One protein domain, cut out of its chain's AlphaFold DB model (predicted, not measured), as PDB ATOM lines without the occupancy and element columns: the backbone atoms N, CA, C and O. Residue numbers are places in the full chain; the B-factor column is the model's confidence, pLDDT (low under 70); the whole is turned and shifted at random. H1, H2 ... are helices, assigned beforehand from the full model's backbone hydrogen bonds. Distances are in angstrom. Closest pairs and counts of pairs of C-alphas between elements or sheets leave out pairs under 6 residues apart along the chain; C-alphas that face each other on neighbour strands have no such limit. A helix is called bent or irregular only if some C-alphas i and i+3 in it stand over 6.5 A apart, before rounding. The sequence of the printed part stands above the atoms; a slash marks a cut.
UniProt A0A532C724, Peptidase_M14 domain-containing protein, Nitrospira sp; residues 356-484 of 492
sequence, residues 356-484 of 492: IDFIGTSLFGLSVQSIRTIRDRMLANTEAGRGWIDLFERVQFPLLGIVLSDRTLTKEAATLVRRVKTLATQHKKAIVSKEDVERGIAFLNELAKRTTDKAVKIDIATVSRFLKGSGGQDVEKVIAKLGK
ATOM      1  N   ILE A 356     154.901 116.990 135.385       71.38
ATOM      2  CA  ILE A 356     156.303 116.543 135.360       71.38
ATOM      3  C   ILE A 356     156.679 115.975 133.984       71.38
ATOM      4  O   ILE A 356     157.752 116.286 133.474       71.38
ATOM      5  N   ASP A 357     155.797 115.196 133.357       73.88
ATOM      6  CA  ASP A 357     156.045 114.628 132.024       73.88
ATOM      7  C   ASP A 357     155.914 115.673 130.932       73.88
ATOM      8  O   ASP A 357     156.675 115.676 129.967       73.88
ATOM      9  N   PHE A 358     154.932 116.556 131.083       73.88
ATOM     10  CA  PHE A 358     154.700 117.626 130.140       73.88
ATOM     11  C   PHE A 358     155.888 118.589 130.123       73.88
ATOM     12  O   PHE A 358     156.515 118.766 129.088       73.88
ATOM     13  N   ILE A 359     156.268 119.125 131.284       70.31
ATOM     14  CA  ILE A 359     157.404 120.038 131.441       70.31
ATOM     15  C   ILE A 359     158.711 119.337 131.069       70.31
ATOM     16  O   ILE A 359     159.505 119.862 130.300       70.31
ATOM     17  N   GLY A 360     158.945 118.138 131.591       67.94
ATOM     18  CA  GLY A 360     160.174 117.402 131.339       67.94
ATOM     19  C   GLY A 360     160.297 116.920 129.904       67.94
ATOM     20  O   GLY A 360     161.135 117.400 129.146       67.94
ATOM     21  N   THR A 361     159.473 115.941 129.550       65.94
ATOM     22  CA  THR A 361     159.593 115.186 128.304       65.94
ATOM     23  C   THR A 361     159.031 115.958 127.119       65.94
ATOM     24  O   THR A 361     159.674 116.000 126.078       65.94
ATOM     25  N   SER A 362     157.852 116.571 127.263       67.44
ATOM     26  CA  SER A 362     157.143 117.164 126.116       67.44
ATOM     27  C   SER A 362     157.659 118.562 125.767       67.44
ATOM     28  O   SER A 362     157.810 118.879 124.595       67.44
ATOM     29  N   LEU A 363     157.963 119.386 126.774       69.88
ATOM     30  CA  LEU A 363     158.438 120.758 126.580       69.88
ATOM     31  C   LEU A 363     159.960 120.851 126.455       69.88
ATOM     32  O   LEU A 363     160.453 121.647 125.662       69.88
ATOM     33  N   PHE A 364     160.717 120.064 127.230       74.69
ATOM     34  CA  PHE A 364     162.179 120.193 127.287       74.69
ATOM     35  C   PHE A 364     162.953 118.971 126.770       74.69
ATOM     36  O   PHE A 364     164.182 119.020 126.738       74.69
ATOM     37  N   GLY A 365     162.285 117.882 126.371       69.25
ATOM     38  CA  GLY A 365     162.953 116.666 125.883       69.25
ATOM     39  C   GLY A 365     163.779 115.931 126.951       69.25
ATOM     40  O   GLY A 365     164.737 115.227 126.639       69.25
ATOM     41  N   LEU A 366     163.455 116.107 128.235       74.44
ATOM     42  CA  LEU A 366     164.223 115.584 129.363       74.44
ATOM     43  C   LEU A 366     163.536 114.377 130.001       74.44
ATOM     44  O   LEU A 366     162.399 114.464 130.457       74.44
ATOM     45  N   SER A 367     164.279 113.278 130.178       76.12
ATOM     46  CA  SER A 367     163.846 112.212 131.093       76.12
ATOM     47  C   SER A 367     163.709 112.748 132.524       76.12
ATOM     48  O   SER A 367     164.665 113.290 133.084       76.12
ATOM     49  N   VAL A 368     162.528 112.557 133.111       76.06
ATOM     50  CA  VAL A 368     162.144 113.006 134.464       76.06
ATOM     51  C   VAL A 368     161.971 111.852 135.452       76.06
ATOM     52  O   VAL A 368     161.363 112.003 136.513       76.06
ATOM     53  N   GLN A 369     162.516 110.678 135.133       82.19
ATOM     54  CA  GLN A 369     162.316 109.472 135.936       82.19
ATOM     55  C   GLN A 369     162.890 109.587 137.359       82.19
ATOM     56  O   GLN A 369     162.273 109.104 138.310       82.19
ATOM     57  N   SER A 370     164.026 110.266 137.537       81.31
ATOM     58  CA  SER A 370     164.606 110.517 138.864       81.31
ATOM     59  C   SER A 370     163.724 111.445 139.709       81.31
ATOM     60  O   SER A 370     163.460 111.151 140.872       81.31
ATOM     61  N   ILE A 371     163.171 112.501 139.102       83.81
ATOM     62  CA  ILE A 371     162.227 113.426 139.756       83.81
ATOM     63  C   ILE A 371     160.953 112.681 140.182       83.81
ATOM     64  O   ILE A 371     160.510 112.797 141.327       83.81
ATOM     65  N   ARG A 372     160.396 111.855 139.287       82.50
ATOM     66  CA  ARG A 372     159.250 110.986 139.594       82.50
ATOM     67  C   ARG A 372     159.557 110.033 140.742       82.50
ATOM     68  O   ARG A 372     158.722 109.874 141.619       82.50
ATOM     69  N   THR A 373     160.748 109.440 140.769       84.25
ATOM     70  CA  THR A 373     161.153 108.505 141.828       84.25
ATOM     71  C   THR A 373     161.167 109.177 143.200       84.25
ATOM     72  O   THR A 373     160.626 108.611 144.145       84.25
ATOM     73  N   ILE A 374     161.696 110.400 143.312       84.19
ATOM     74  CA  ILE A 374     161.662 111.161 144.574       84.19
ATOM     75  C   ILE A 374     160.216 111.408 145.009       84.19
ATOM     76  O   ILE A 374     159.841 111.085 146.137       84.19
ATOM     77  N   ARG A 375     159.378 111.923 144.102       86.06
ATOM     78  CA  ARG A 375     157.959 112.174 144.384       86.06
ATOM     79  C   ARG A 375     157.240 110.895 144.830       86.06
ATOM     80  O   ARG A 375     156.574 110.881 145.860       86.06
ATOM     81  N   ASP A 376     157.393 109.822 144.063       81.19
ATOM     82  CA  ASP A 376     156.560 108.623 144.156       81.19
ATOM     83  C   ASP A 376     157.034 107.625 145.209       81.19
ATOM     84  O   ASP A 376     156.200 106.915 145.763       81.19
ATOM     85  N   ARG A 377     158.344 107.551 145.475       80.12
ATOM     86  CA  ARG A 377     158.926 106.576 146.411       80.12
ATOM     87  C   ARG A 377     159.459 107.193 147.695       80.12
ATOM     88  O   ARG A 377     159.548 106.483 148.687       80.12
ATOM     89  N   MET A 378     159.834 108.473 147.699       82.56
ATOM     90  CA  MET A 378     160.432 109.101 148.886       82.56
ATOM     91  C   MET A 378     159.435 110.006 149.610       82.56
ATOM     92  O   MET A 378     159.334 109.944 150.831       82.56
ATOM     93  N   LEU A 379     158.658 110.809 148.875       86.69
ATOM     94  CA  LEU A 379     157.703 111.745 149.477       86.69
ATOM     95  C   LEU A 379     156.334 111.117 149.748       86.69
ATOM     96  O   LEU A 379     155.748 111.352 150.800       86.69
ATOM     97  N   ALA A 380     155.819 110.289 148.838       84.56
ATOM     98  CA  ALA A 380     154.466 109.743 148.964       84.56
ATOM     99  C   ALA A 380     154.247 108.856 150.209       84.56
ATOM    100  O   ALA A 380     153.104 108.664 150.639       84.56
ATOM    101  N   ASN A 381     155.324 108.340 150.804       84.81
ATOM    102  CA  ASN A 381     155.262 107.418 151.937       84.81
ATOM    103  C   ASN A 381     155.000 108.118 153.276       84.81
ATOM    104  O   ASN A 381     154.476 107.489 154.192       84.81
ATOM    105  N   THR A 382     155.267 109.420 153.395       87.81
ATOM    106  CA  THR A 382     154.996 110.168 154.628       87.81
ATOM    107  C   THR A 382     153.828 111.129 154.458       87.81
ATOM    108  O   THR A 382     153.520 111.593 153.361       87.81
ATOM    109  N   GLU A 383     153.151 111.449 155.559       86.06
ATOM    110  CA  GLU A 383     152.036 112.398 155.531       86.06
ATOM    111  C   GLU A 383     152.489 113.802 155.098       86.06
ATOM    112  O   GLU A 383     151.831 114.452 154.288       86.06
ATOM    113  N   ALA A 384     153.650 114.248 155.586       89.88
ATOM    114  CA  ALA A 384     154.236 115.523 155.194       89.88
ATOM    115  C   ALA A 384     154.619 115.568 153.711       89.88
ATOM    116  O   ALA A 384     154.292 116.541 153.029       89.88
ATOM    117  N   GLY A 385     155.242 114.505 153.197       89.56
ATOM    118  CA  GLY A 385     155.614 114.422 151.791       89.56
ATOM    119  C   GLY A 385     154.393 114.404 150.869       89.56
ATOM    120  O   GLY A 385     154.397 115.107 149.859       89.56
ATOM    121  N   ARG A 386     153.306 113.710 151.246       88.06
ATOM    122  CA  ARG A 386     152.018 113.791 150.527       88.06
ATOM    123  C   ARG A 386     151.462 115.214 150.486       88.06
ATOM    124  O   ARG A 386     151.060 115.655 149.418       88.06
ATOM    125  N   GLY A 387     151.555 115.970 151.582       88.62
ATOM    126  CA  GLY A 387     151.154 117.381 151.596       88.62
ATOM    127  C   GLY A 387     151.901 118.240 150.564       88.62
ATOM    128  O   GLY A 387     151.294 119.094 149.919       88.62
ATOM    129  N   TRP A 388     153.202 118.006 150.359       90.06
ATOM    130  CA  TRP A 388     153.975 118.692 149.309       90.06
ATOM    131  C   TRP A 388     153.556 118.282 147.898       90.06
ATOM    132  O   TRP A 388     153.525 119.130 147.006       90.06
ATOM    133  N   ILE A 389     153.218 117.006 147.692       86.69
ATOM    134  CA  ILE A 389     152.675 116.518 146.417       86.69
ATOM    135  C   ILE A 389     151.336 117.203 146.128       86.69
ATOM    136  O   ILE A 389     151.169 117.743 145.037       86.69
ATOM    137  N   ASP A 390     150.432 117.257 147.109       83.06
ATOM    138  CA  ASP A 390     149.134 117.930 146.988       83.06
ATOM    139  C   ASP A 390     149.297 119.422 146.647       83.06
ATOM    140  O   ASP A 390     148.616 119.937 145.756       83.06
ATOM    141  N   LEU A 391     150.244 120.116 147.297       87.69
ATOM    142  CA  LEU A 391     150.577 121.510 146.980       87.69
ATOM    143  C   LEU A 391     151.083 121.651 145.542       87.69
ATOM    144  O   LEU A 391     150.584 122.501 144.805       87.69
ATOM    145  N   PHE A 392     152.051 120.827 145.125       86.12
ATOM    146  CA  PHE A 392     152.581 120.863 143.760       86.12
ATOM    147  C   PHE A 392     151.467 120.652 142.741       86.12
ATOM    148  O   PHE A 392     151.323 121.431 141.798       86.12
ATOM    149  N   GLU A 393     150.634 119.633 142.957       79.50
ATOM    150  CA  GLU A 393     149.526 119.362 142.063       79.50
ATOM    151  C   GLU A 393     148.579 120.561 141.995       79.50
ATOM    152  O   GLU A 393     147.967 120.787 140.947       79.50
ATOM    153  N   ARG A 394     148.390 121.307 143.097       78.38
ATOM    154  CA  ARG A 394     147.496 122.480 143.191       78.38
ATOM    155  C   ARG A 394     147.972 123.645 142.348       78.38
ATOM    156  O   ARG A 394     147.166 124.235 141.633       78.38
ATOM    157  N   VAL A 395     149.269 123.917 142.370       82.69
ATOM    158  CA  VAL A 395     149.838 125.078 141.681       82.69
ATOM    159  C   VAL A 395     150.312 124.790 140.257       82.69
ATOM    160  O   VAL A 395     150.485 125.736 139.495       82.69
ATOM    161  N   GLN A 396     150.489 123.520 139.865       82.81
ATOM    162  CA  GLN A 396     151.107 123.179 138.576       82.81
ATOM    163  C   GLN A 396     150.411 123.844 137.373       82.81
ATOM    164  O   GLN A 396     151.091 124.480 136.579       82.81
ATOM    165  N   PHE A 397     149.078 123.775 137.251       77.44
ATOM    166  CA  PHE A 397     148.363 124.349 136.096       77.44
ATOM    167  C   PHE A 397     148.238 125.869 136.136       77.44
ATOM    168  O   PHE A 397     148.603 126.489 135.137       77.44
ATOM    169  N   PRO A 398     147.803 126.489 137.256       79.38
ATOM    170  CA  PRO A 398     147.754 127.947 137.342       79.38
ATOM    171  C   PRO A 398     149.085 128.619 136.983       79.38
ATOM    172  O   PRO A 398     149.093 129.715 136.435       79.38
ATOM    173  N   LEU A 399     150.212 127.960 137.277       85.94
ATOM    174  CA  LEU A 399     151.545 128.489 136.996       85.94
ATOM    175  C   LEU A 399     152.080 128.112 135.617       85.94
ATOM    176  O   LEU A 399     152.810 128.902 135.024       85.94
ATOM    177  N   LEU A 400     151.721 126.947 135.082       84.06
ATOM    178  CA  LEU A 400     152.185 126.497 133.770       84.06
ATOM    179  C   LEU A 400     151.776 127.464 132.656       84.06
ATOM    180  O   LEU A 400     152.602 127.781 131.802       84.06
ATOM    181  N   GLY A 401     150.545 127.982 132.704       78.94
ATOM    182  CA  GLY A 401     150.086 128.989 131.748       78.94
ATOM    183  C   GLY A 401     150.940 130.260 131.785       78.94
ATOM    184  O   GLY A 401     151.378 130.747 130.746       78.94
ATOM    185  N   ILE A 402     151.269 130.736 132.992       85.75
ATOM    186  CA  ILE A 402     152.144 131.898 133.196       85.75
ATOM    187  C   ILE A 402     153.535 131.632 132.609       85.75
ATOM    188  O   ILE A 402     154.049 132.455 131.854       85.75
ATOM    189  N   VAL A 403     154.128 130.475 132.922       88.31
ATOM    190  CA  VAL A 403     155.468 130.100 132.444       88.31
ATOM    191  C   VAL A 403     155.526 130.075 130.922       88.31
ATOM    192  O   VAL A 403     156.452 130.637 130.349       88.31
ATOM    193  N   LEU A 404     154.547 129.448 130.273       84.44
ATOM    194  CA  LEU A 404     154.542 129.259 128.821       84.44
ATOM    195  C   LEU A 404     154.145 130.511 128.039       84.44
ATOM    196  O   LEU A 404     154.480 130.623 126.862       84.44
ATOM    197  N   SER A 405     153.468 131.462 128.684       83.31
ATOM    198  CA  SER A 405     153.146 132.755 128.073       83.31
ATOM    199  C   SER A 405     154.353 133.702 127.964       83.31
ATOM    200  O   SER A 405     154.298 134.681 127.225       83.31
ATOM    201  N   ASP A 406     155.459 133.409 128.658       89.12
ATOM    202  CA  ASP A 406     156.660 134.248 128.717       89.12
ATOM    203  C   ASP A 406     157.909 133.422 128.346       89.12
ATOM    204  O   ASP A 406     158.295 132.463 129.023       89.12
ATOM    205  N   ARG A 407     158.583 133.798 127.249       87.88
ATOM    206  CA  ARG A 407     159.768 133.074 126.745       87.88
ATOM    207  C   ARG A 407     160.922 133.051 127.749       87.88
ATOM    208  O   ARG A 407     161.678 132.078 127.775       87.88
ATOM    209  N   THR A 408     161.081 134.099 128.552       91.69
ATOM    210  CA  THR A 408     162.141 134.192 129.560       91.69
ATOM    211  C   THR A 408     161.844 133.240 130.710       91.69
ATOM    212  O   THR A 408     162.707 132.436 131.068       91.69
ATOM    213  N   LEU A 409     160.605 133.235 131.213       91.81
ATOM    214  CA  LEU A 409     160.173 132.270 132.230       91.81
ATOM    215  C   LEU A 409     160.274 130.828 131.735       91.81
ATOM    216  O   LEU A 409     160.717 129.960 132.482       91.81
ATOM    217  N   THR A 410     159.928 130.563 130.475       88.50
ATOM    218  CA  THR A 410     160.060 129.227 129.878       88.50
ATOM    219  C   THR A 410     161.517 128.752 129.860       88.50
ATOM    220  O   THR A 410     161.808 127.631 130.285       88.50
ATOM    221  N   LYS A 411     162.458 129.595 129.410       88.62
ATOM    222  CA  LYS A 411     163.899 129.268 129.402       88.62
ATOM    223  C   LYS A 411     164.446 129.041 130.811       88.62
ATOM    224  O   LYS A 411     165.270 128.145 131.029       88.62
ATOM    225  N   GLU A 412     163.981 129.840 131.763       92.19
ATOM    226  CA  GLU A 412     164.386 129.738 133.158       92.19
ATOM    227  C   GLU A 412     163.853 128.453 133.804       92.19
ATOM    228  O   GLU A 412     164.626 127.679 134.373       92.19
ATOM    229  N   ALA A 413     162.574 128.135 133.590       89.69
ATOM    230  CA  ALA A 413     161.968 126.873 134.004       89.69
ATOM    231  C   ALA A 413     162.726 125.665 133.430       89.69
ATOM    232  O   ALA A 413     163.022 124.719 134.161       89.69
ATOM    233  N   ALA A 414     163.117 125.711 132.150       86.62
ATOM    234  CA  ALA A 414     163.920 124.661 131.521       86.62
ATOM    235  C   ALA A 414     165.260 124.449 132.232       86.62
ATOM    236  O   ALA A 414     165.727 123.318 132.381       86.62
ATOM    237  N   THR A 415     165.893 125.540 132.661       90.25
ATOM    238  CA  THR A 415     167.186 125.495 133.345       90.25
ATOM    239  C   THR A 415     167.046 124.930 134.754       90.25
ATOM    240  O   THR A 415     167.788 124.014 135.118       90.25
ATOM    241  N   LEU A 416     166.038 125.376 135.508       91.44
ATOM    242  CA  LEU A 416     165.723 124.838 136.832       91.44
ATOM    243  C   LEU A 416     165.371 123.345 136.775       91.44
ATOM    244  O   LEU A 416     165.887 122.565 137.570       91.44
ATOM    245  N   VAL A 417     164.564 122.909 135.803       88.00
ATOM    246  CA  VAL A 417     164.198 121.490 135.643       88.00
ATOM    247  C   VAL A 417     165.420 120.629 135.319       88.00
ATOM    248  O   VAL A 417     165.581 119.557 135.908       88.00
ATOM    249  N   ARG A 418     166.327 121.099 134.446       88.44
ATOM    250  CA  ARG A 418     167.613 120.421 134.186       88.44
ATOM    251  C   ARG A 418     168.439 120.287 135.461       88.44
ATOM    252  O   ARG A 418     168.954 119.205 135.740       88.44
ATOM    253  N   ARG A 419     168.519 121.348 136.263       92.12
ATOM    254  CA  ARG A 419     169.270 121.333 137.521       92.12
ATOM    255  C   ARG A 419     168.660 120.382 138.550       92.12
ATOM    256  O   ARG A 419     169.378 119.550 139.105       92.12
ATOM    257  N   VAL A 420     167.343 120.430 138.747       89.75
ATOM    258  CA  VAL A 420     166.614 119.521 139.648       89.75
ATOM    259  C   VAL A 420     166.777 118.067 139.213       89.75
ATOM    260  O   VAL A 420     166.971 117.202 140.061       89.75
ATOM    261  N   LYS A 421     166.775 117.775 137.906       87.69
ATOM    262  CA  LYS A 421     167.069 116.429 137.393       87.69
ATOM    263  C   LYS A 421     168.463 115.954 137.812       87.69
ATOM    264  O   LYS A 421     168.598 114.807 138.243       87.69
ATOM    265  N   THR A 422     169.487 116.798 137.697       90.44
ATOM    266  CA  THR A 422     170.852 116.461 138.132       90.44
ATOM    267  C   THR A 422     170.894 116.177 139.632       90.44
ATOM    268  O   THR A 422     171.353 115.107 140.030       90.44
ATOM    269  N   LEU A 423     170.318 117.071 140.446       91.88
ATOM    270  CA  LEU A 423     170.208 116.898 141.899       91.88
ATOM    271  C   LEU A 423     169.480 115.599 142.265       91.88
ATOM    272  O   LEU A 423     169.938 114.851 143.123       91.88
ATOM    273  N   ALA A 424     168.378 115.290 141.578       87.88
ATOM    274  CA  ALA A 424     167.595 114.085 141.813       87.88
ATOM    275  C   ALA A 424     168.354 112.802 141.447       87.88
ATOM    276  O   ALA A 424     168.272 111.790 142.143       87.88
ATOM    277  N   THR A 425     169.110 112.836 140.351       88.44
ATOM    278  CA  THR A 425     169.889 111.685 139.874       88.44
ATOM    279  C   THR A 425     171.066 111.395 140.806       88.44
ATOM    280  O   THR A 425     171.352 110.238 141.098       88.44
ATOM    281  N   GLN A 426     171.704 112.441 141.331       89.88
ATOM    282  CA  GLN A 426     172.876 112.354 142.204       89.88
ATOM    283  C   GLN A 426     172.533 112.542 143.693       89.88
ATOM    284  O   GLN A 426     173.417 112.868 144.480       89.88
ATOM    285  N   HIS A 427     171.274 112.336 144.099       84.19
ATOM    286  CA  HIS A 427     170.749 112.746 145.413       84.19
ATOM    287  C   HIS A 427     171.595 112.313 146.622       84.19
ATOM    288  O   HIS A 427     171.665 113.056 147.593       84.19
ATOM    289  N   LYS A 428     172.285 111.167 146.545       87.19
ATOM    290  CA  LYS A 428     173.159 110.646 147.613       87.19
ATOM    291  C   LYS A 428     174.434 111.458 147.867       87.19
ATOM    292  O   LYS A 428     175.076 111.278 148.892       87.19
ATOM    293  N   LYS A 429     174.866 112.270 146.898       89.31
ATOM    294  CA  LYS A 429     176.142 113.013 146.938       89.31
ATOM    295  C   LYS A 429     176.000 114.482 146.534       89.31
ATOM    296  O   LYS A 429     176.959 115.238 146.628       89.31
ATOM    297  N   ALA A 430     174.834 114.876 146.027       92.69
ATOM    298  CA  ALA A 430     174.587 116.224 145.549       92.69
ATOM    299  C   ALA A 430     174.188 117.164 146.690       92.69
ATOM    300  O   ALA A 430     173.451 116.790 147.603       92.69
ATOM    301  N   ILE A 431     174.623 118.414 146.564       94.56
ATOM    302  CA  ILE A 431     174.285 119.518 147.459       94.56
ATOM    303  C   ILE A 431     173.403 120.502 146.692       94.56
ATOM    304  O   ILE A 431     173.680 120.820 145.532       94.56
ATOM    305  N   VAL A 432     172.355 120.996 147.347       95.06
ATOM    306  CA  VAL A 432     171.578 122.139 146.856       95.06
ATOM    307  C   VAL A 432     172.400 123.399 147.119       95.06
ATOM    308  O   VAL A 432     172.610 123.766 148.276       95.06
ATOM    309  N   SER A 433     172.918 124.050 146.078       95.56
ATOM    310  CA  SER A 433     173.787 125.220 146.251       95.56
ATOM    311  C   SER A 433     172.990 126.456 146.700       95.56
ATOM    312  O   SER A 433     171.761 126.494 146.615       95.56
ATOM    313  N   LYS A 434     173.679 127.493 147.194       94.56
ATOM    314  CA  LYS A 434     173.030 128.789 147.471       94.56
ATOM    315  C   LYS A 434     172.478 129.421 146.190       94.56
ATOM    316  O   LYS A 434     171.363 129.926 146.205       94.56
ATOM    317  N   GLU A 435     173.204 129.285 145.084       95.38
ATOM    318  CA  GLU A 435     172.771 129.743 143.762       95.38
ATOM    319  C   GLU A 435     171.496 129.020 143.291       95.38
ATOM    320  O   GLU A 435     170.571 129.666 142.802       95.38
ATOM    321  N   ASP A 436     171.389 127.700 143.511       95.31
ATOM    322  CA  ASP A 436     170.175 126.927 143.200       95.31
ATOM    323  C   ASP A 436     168.953 127.516 143.930       95.31
ATOM    324  O   ASP A 436     167.867 127.657 143.356       95.31
ATOM    325  N   VAL A 437     169.137 127.880 145.204       96.12
ATOM    326  CA  VAL A 437     168.101 128.481 146.051       96.12
ATOM    327  C   VAL A 437     167.744 129.889 145.585       96.12
ATOM    328  O   VAL A 437     166.561 130.187 145.429       96.12
ATOM    329  N   GLU A 438     168.732 130.749 145.346       96.44
ATOM    330  CA  GLU A 438     168.528 132.128 144.887       96.44
ATOM    331  C   GLU A 438     167.771 132.167 143.559       96.44
ATOM    332  O   GLU A 438     166.761 132.867 143.434       96.44
ATOM    333  N   ARG A 439     168.194 131.338 142.604       96.44
ATOM    334  CA  ARG A 439     167.578 131.230 141.282       96.44
ATOM    335  C   ARG A 439     166.145 130.704 141.360       96.44
ATOM    336  O   ARG A 439     165.237 131.282 140.763       96.44
ATOM    337  N   GLY A 440     165.907 129.665 142.165       95.81
ATOM    338  CA  GLY A 440     164.560 129.143 142.400       95.81
ATOM    339  C   GLY A 440     163.631 130.157 143.081       95.81
ATOM    340  O   GLY A 440     162.474 130.290 142.686       95.81
ATOM    341  N   ILE A 441     164.126 130.927 144.058       97.00
ATOM    342  CA  ILE A 441     163.352 131.995 144.712       97.00
ATOM    343  C   ILE A 441     163.036 133.127 143.733       97.00
ATOM    344  O   ILE A 441     161.904 133.609 143.719       97.00
ATOM    345  N   ALA A 442     164.003 133.552 142.916       96.94
ATOM    346  CA  ALA A 442     163.791 134.590 141.911       96.94
ATOM    347  C   ALA A 442     162.684 134.187 140.926       96.94
ATOM    348  O   ALA A 442     161.754 134.961 140.690       96.94
ATOM    349  N   PHE A 443     162.722 132.943 140.441       96.31
ATOM    350  CA  PHE A 443     161.685 132.388 139.576       96.31
ATOM    351  C   PHE A 443     160.306 132.364 140.255       96.31
ATOM    352  O   PHE A 443     159.324 132.848 139.694       96.31
ATOM    353  N   LEU A 444     160.227 131.875 141.496       95.62
ATOM    354  CA  LEU A 444     158.982 131.847 142.272       95.62
ATOM    355  C   LEU A 444     158.408 133.253 142.521       95.62
ATOM    356  O   LEU A 444     157.197 133.448 142.415       95.62
ATOM    357  N   ASN A 445     159.255 134.244 142.803       95.94
ATOM    358  CA  ASN A 445     158.826 135.635 142.963       95.94
ATOM    359  C   ASN A 445     158.219 136.189 141.669       95.94
ATOM    360  O   ASN A 445     157.216 136.899 141.713       95.94
ATOM    361  N   GLU A 446     158.796 135.849 140.519       96.12
ATOM    362  CA  GLU A 446     158.313 136.318 139.224       96.12
ATOM    363  C   GLU A 446     156.952 135.710 138.850       96.12
ATOM    364  O   GLU A 446     156.074 136.409 138.331       96.12
ATOM    365  N   LEU A 447     156.730 134.446 139.224       94.50
ATOM    366  CA  LEU A 447     155.420 133.798 139.150       94.50
ATOM    367  C   LEU A 447     154.401 134.443 140.099       94.50
ATOM    368  O   LEU A 447     153.263 134.700 139.702       94.50
ATOM    369  N   ALA A 448     154.802 134.757 141.336       94.06
ATOM    370  CA  ALA A 448     153.924 135.383 142.327       94.06
ATOM    371  C   ALA A 448     153.440 136.780 141.906       94.06
ATOM    372  O   ALA A 448     152.319 137.166 142.247       94.06
ATOM    373  N   LYS A 449     154.261 137.531 141.158       94.44
ATOM    374  CA  LYS A 449     153.874 138.831 140.583       94.44
ATOM    375  C   LYS A 449     152.817 138.696 139.484       94.44
ATOM    376  O   LYS A 449     151.957 139.563 139.380       94.44
ATOM    377  N   ARG A 450     152.878 137.626 138.680       92.31
ATOM    378  CA  ARG A 450     152.001 137.414 137.510       92.31
ATOM    379  C   ARG A 450     150.683 136.726 137.837       92.31
ATOM    380  O   ARG A 450     149.703 136.945 137.137       92.31
ATOM    381  N   THR A 451     150.637 135.894 138.874       87.12
ATOM    382  CA  THR A 451     149.374 135.268 139.279       87.12
ATOM    383  C   THR A 451     148.475 136.268 140.007       87.12
ATOM    384  O   THR A 451     148.932 137.055 140.839       87.12
ATOM    385  N   THR A 452     147.175 136.230 139.733       84.56
ATOM    386  CA  THR A 452     146.152 136.974 140.489       84.56
ATOM    387  C   THR A 452     145.516 136.121 141.589       84.56
ATOM    388  O   THR A 452     144.871 136.659 142.492       84.56
ATOM    389  N   ASP A 453     145.750 134.806 141.577       83.44
ATOM    390  CA  ASP A 453     145.187 133.863 142.539       83.44
ATOM    391  C   ASP A 453     145.918 133.953 143.889       83.44
ATOM    392  O   ASP A 453     147.091 133.589 144.028       83.44
ATOM    393  N   LYS A 454     145.204 134.439 144.912       86.12
ATOM    394  CA  LYS A 454     145.726 134.592 146.277       86.12
ATOM    395  C   LYS A 454     146.166 133.259 146.890       86.12
ATOM    396  O   LYS A 454     147.178 133.239 147.589       86.12
ATOM    397  N   ALA A 455     145.453 132.162 146.633       83.81
ATOM    398  CA  ALA A 455     145.816 130.847 147.157       83.81
ATOM    399  C   ALA A 455     147.120 130.353 146.519       83.81
ATOM    400  O   ALA A 455     148.020 129.898 147.226       83.81
ATOM    401  N   VAL A 456     147.280 130.557 145.209       87.44
ATOM    402  CA  VAL A 456     148.534 130.241 144.508       87.44
ATOM    403  C   VAL A 456     149.695 131.090 145.039       87.44
ATOM    404  O   VAL A 456     150.782 130.558 145.246       87.44
ATOM    405  N   LYS A 457     149.489 132.383 145.347       91.19
ATOM    406  CA  LYS A 457     150.530 133.221 145.987       91.19
ATOM    407  C   LYS A 457     150.963 132.681 147.350       91.19
ATOM    408  O   LYS A 457     152.155 132.669 147.653       91.19
ATOM    409  N   ILE A 458     150.009 132.233 148.165       91.12
ATOM    410  CA  ILE A 458     150.284 131.636 149.480       91.12
ATOM    411  C   ILE A 458     151.099 130.345 149.328       91.12
ATOM    412  O   ILE A 458     152.072 130.134 150.059       91.12
ATOM    413  N   ASP A 459     150.749 129.497 148.363       91.62
ATOM    414  CA  ASP A 459     151.491 128.269 148.084       91.62
ATOM    415  C   ASP A 459     152.908 128.556 147.578       91.62
ATOM    416  O   ASP A 459     153.865 127.956 148.072       91.62
ATOM    417  N   ILE A 460     153.075 129.528 146.673       93.69
ATOM    418  CA  ILE A 460     154.401 129.984 146.233       93.69
ATOM    419  C   ILE A 460     155.234 130.431 147.439       93.69
ATOM    420  O   ILE A 460     156.382 130.014 147.584       93.69
ATOM    421  N   ALA A 461     154.665 131.240 148.336       93.56
ATOM    422  CA  ALA A 461     155.371 131.709 149.525       93.56
ATOM    423  C   ALA A 461     155.779 130.554 150.458       93.56
ATOM    424  O   ALA A 461     156.865 130.588 151.047       93.56
ATOM    425  N   THR A 462     154.938 129.522 150.571       93.50
ATOM    426  CA  THR A 462     155.238 128.288 151.311       93.50
ATOM    427  C   THR A 462     156.444 127.560 150.709       93.50
ATOM    428  O   THR A 462     157.381 127.224 151.439       93.50
ATOM    429  N   VAL A 463     156.479 127.386 149.382       94.12
ATOM    430  CA  VAL A 463     157.609 126.758 148.672       94.12
ATOM    431  C   VAL A 463     158.883 127.591 148.820       94.12
ATOM    432  O   VAL A 463     159.922 127.056 149.205       94.12
ATOM    433  N   SER A 464     158.808 128.907 148.601       94.56
ATOM    434  CA  SER A 464     159.951 129.820 148.738       94.56
ATOM    435  C   SER A 464     160.570 129.762 150.134       94.56
ATOM    436  O   SER A 464     161.792 129.793 150.272       94.56
ATOM    437  N   ARG A 465     159.752 129.653 151.187       93.00
ATOM    438  CA  ARG A 465     160.241 129.551 152.570       93.00
ATOM    439  C   ARG A 465     161.006 128.256 152.813       93.00
ATOM    440  O   ARG A 465     162.068 128.293 153.427       93.00
ATOM    441  N   PHE A 466     160.480 127.135 152.328       94.00
ATOM    442  CA  PHE A 466     161.175 125.856 152.428       94.00
ATOM    443  C   PHE A 466     162.504 125.888 151.659       94.00
ATOM    444  O   PHE A 466     163.544 125.491 152.187       94.00
ATOM    445  N   LEU A 467     162.492 126.442 150.442       93.81
ATOM    446  CA  LEU A 467     163.672 126.519 149.586       93.81
ATOM    447  C   LEU A 467     164.792 127.373 150.207       93.81
ATOM    448  O   LEU A 467     165.943 126.942 150.204       93.81
ATOM    449  N   LYS A 468     164.462 128.512 150.840       93.81
ATOM    450  CA  LYS A 468     165.427 129.353 151.586       93.81
ATOM    451  C   LYS A 468     166.241 128.558 152.608       93.81
ATOM    452  O   LYS A 468     167.431 128.796 152.771       93.81
ATOM    453  N   GLY A 469     165.603 127.602 153.278       91.62
ATOM    454  CA  GLY A 469     166.231 126.764 154.294       91.62
ATOM    455  C   GLY A 469     167.018 125.572 153.749       91.62
ATOM    456  O   GLY A 469     167.411 124.732 154.555       91.62
ATOM    457  N   SER A 470     167.211 125.449 152.431       93.19
ATOM    458  CA  SER A 470     167.812 124.265 151.792       93.19
ATOM    459  C   SER A 470     169.233 124.489 151.255       93.19
ATOM    460  O   SER A 470     169.912 123.522 150.925       93.19
ATOM    461  N   GLY A 471     169.705 125.738 151.182       93.06
ATOM    462  CA  GLY A 471     171.016 126.066 150.612       93.06
ATOM    463  C   GLY A 471     172.175 125.488 151.428       93.06
ATOM    464  O   GLY A 471     172.195 125.593 152.653       93.06
ATOM    465  N   GLY A 472     173.139 124.878 150.743       92.88
ATOM    466  CA  GLY A 472     174.291 124.205 151.345       92.88
ATOM    467  C   GLY A 472     173.976 122.848 151.981       92.88
ATOM    468  O   GLY A 472     174.826 122.308 152.680       92.88
ATOM    469  N   GLN A 473     172.773 122.296 151.780       94.75
ATOM    470  CA  GLN A 473     172.389 120.998 152.339       94.75
ATOM    471  C   GLN A 473     172.458 119.880 151.305       94.75
ATOM    472  O   GLN A 473     172.148 120.076 150.128       94.75
ATOM    473  N   ASP A 474     172.788 118.685 151.789       94.25
ATOM    474  CA  ASP A 474     172.682 117.448 151.022       94.25
ATOM    475  C   ASP A 474     171.242 117.242 150.544       94.25
ATOM    476  O   ASP A 474     170.284 117.416 151.308       94.25
ATOM    477  N   VAL A 475     171.075 116.818 149.292       92.88
ATOM    478  CA  VAL A 475     169.749 116.590 148.699       92.88
ATOM    479  C   VAL A 475     168.944 115.567 149.511       92.88
ATOM    480  O   VAL A 475     167.750 115.771 149.723       92.88
ATOM    481  N   GLU A 476     169.571 114.520 150.053       92.31
ATOM    482  CA  GLU A 476     168.896 113.570 150.953       92.31
ATOM    483  C   GLU A 476     168.346 114.228 152.222       92.31
ATOM    484  O   GLU A 476     167.220 113.928 152.624       92.31
ATOM    485  N   LYS A 477     169.082 115.168 152.830       92.88
ATOM    486  CA  LYS A 477     168.595 115.917 153.999       92.88
ATOM    487  C   LYS A 477     167.399 116.788 153.630       92.88
ATOM    488  O   LYS A 477     166.438 116.854 154.396       92.88
ATOM    489  N   VAL A 478     167.424 117.417 152.454       93.31
ATOM    490  CA  VAL A 478     166.297 118.216 151.949       93.31
ATOM    491  C   VAL A 478     165.068 117.331 151.703       93.31
ATOM    492  O   VAL A 478     163.978 117.659 152.172       93.31
ATOM    493  N   ILE A 479     165.231 116.172 151.054       90.81
ATOM    494  CA  ILE A 479     164.136 115.213 150.826       90.81
ATOM    495  C   ILE A 479     163.585 114.684 152.158       90.81
ATOM    496  O   ILE A 479     162.370 114.637 152.348       90.81
ATOM    497  N   ALA A 480     164.453 114.350 153.114       91.00
ATOM    498  CA  ALA A 480     164.037 113.910 154.444       91.00
ATOM    499  C   ALA A 480     163.245 114.996 155.194       91.00
ATOM    500  O   ALA A 480     162.278 114.675 155.886       91.00
ATOM    501  N   LYS A 481     163.607 116.278 155.038       92.62
ATOM    502  CA  LYS A 481     162.844 117.410 155.592       92.62
ATOM    503  C   LYS A 481     161.464 117.543 154.951       92.62
ATOM    504  O   LYS A 481     160.488 117.662 155.686       92.62
ATOM    505  N   LEU A 482     161.357 117.451 153.621       91.81
ATOM    506  CA  LEU A 482     160.055 117.400 152.932       91.81
ATOM    507  C   LEU A 482     159.193 116.245 153.462       91.81
ATOM    508  O   LEU A 482     157.989 116.395 153.658       91.81
ATOM    509  N   GLY A 483     159.823 115.105 153.758       89.31
ATOM    510  CA  GLY A 483     159.168 113.936 154.333       89.31
ATOM    511  C   GLY A 483     158.722 114.090 155.795       89.31
ATOM    512  O   GLY A 483     157.927 113.273 156.253       89.31
ATOM    513  N   LYS A 484     159.182 115.110 156.528       90.56
ATOM    514  CA  LYS A 484     158.873 115.315 157.960       90.56
ATOM    515  C   LYS A 484     158.064 116.582 158.239       90.56
ATOM    516  O   LYS A 484     157.340 116.633 159.229       90.56
TER     517      LYS A 484
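What this domain is: This is residues 356 to 484 of the 492 residues of the protein "Peptidase_M14 domain-containing protein" of Nitrospira sp (UniProt A0A532C724). Three helices, H4, H5 and H6, run back and forth one after another as a curved layer, and H2 with the bent helix H3 forms a second layer facing it across a shared middle. H3b joins the two layers at one end, H7 lies at the other end, and the short H1 packs on H4 with its last residue, Phe 364, near Ala 414. The printed part has 129 residues with seven named helices, in chain order H1 to H7, and no named strand: it is all helix, with mostly crossed helix packing. It is compact, with a radius of gyration of the C-alphas of 13.9 A, and rounded, spanning 35 by 30 by 26 A.

How they stand to each other: The longest helix by residues, H3, residues 383 to 405, was assigned as one helix by its hydrogen bonds but is bent: C-alphas 394 and 397 are 7.4 A apart. Its arms, H3a of residues 383 to 394 and H3b of residues 397 to 405, stand at a steep tilt of 47 degrees. H2, residues 369 to 379, touches H3a at a steep tilt of 48 degrees, opposite ways, the closest C-alphas being those of Leu 379 and Gly 385, 4.1 A apart. H7, residues 475 to 482, only just touches H3a, with 3 pairs of C-alphas within 8 A, the closest those of Gly 385 and Leu 482 at 5.5 A. H5, residues 434 to 450, touches H3b about perpendicular at 87 degrees, closest at the C-alphas of Leu 399 and Leu 447, 6.9 A. H5 and H6, residues 454 to 468, form a helical hairpin at a shallow tilt of 8 degrees, with the C-alphas of Ala 448 and Lys 457 closest at 5.4 A. H4, residues 407 to 425, forms another helical hairpin with H5, and the C-alphas of Leu 416 and Gly 440 are closest at 7.1 A. H3b and H4 touch only at the corner, where the C-alphas of Val 403 and Leu 409 are closest at 5.2 A. H1, residues 356 to 364, only just touches H4, with 3 pairs of C-alphas within 8 A, the closest those of Phe 364 and Ala 414 at 6.4 A. H3a and H4 are apart. Every O i to N i+4 pair is within hydrogen-bond range in H3a, H4, H5, H6 and H7; the counts are 4 of 5 in H1, 6 of 7 in H2 and 4 of 5 in H3b.

Where its parts are: H1 begins at C-alpha 356, (156.303, 116.543, 135.360). H4 measures 27.1 A from first to last C-alpha, H5 24.8 A and H6 21.1 A. H7 ends at C-alpha 482, (160.055, 117.400, 152.932).

The domain as a whole: The C-alphas of Lys 429 and Thr 452 are the two farthest apart, 38.9 A. The printed part has no cut, and no link is long. Mean pLDDT of the printed part is 87.6; residues 360 to 363 and residue 365 are under 70.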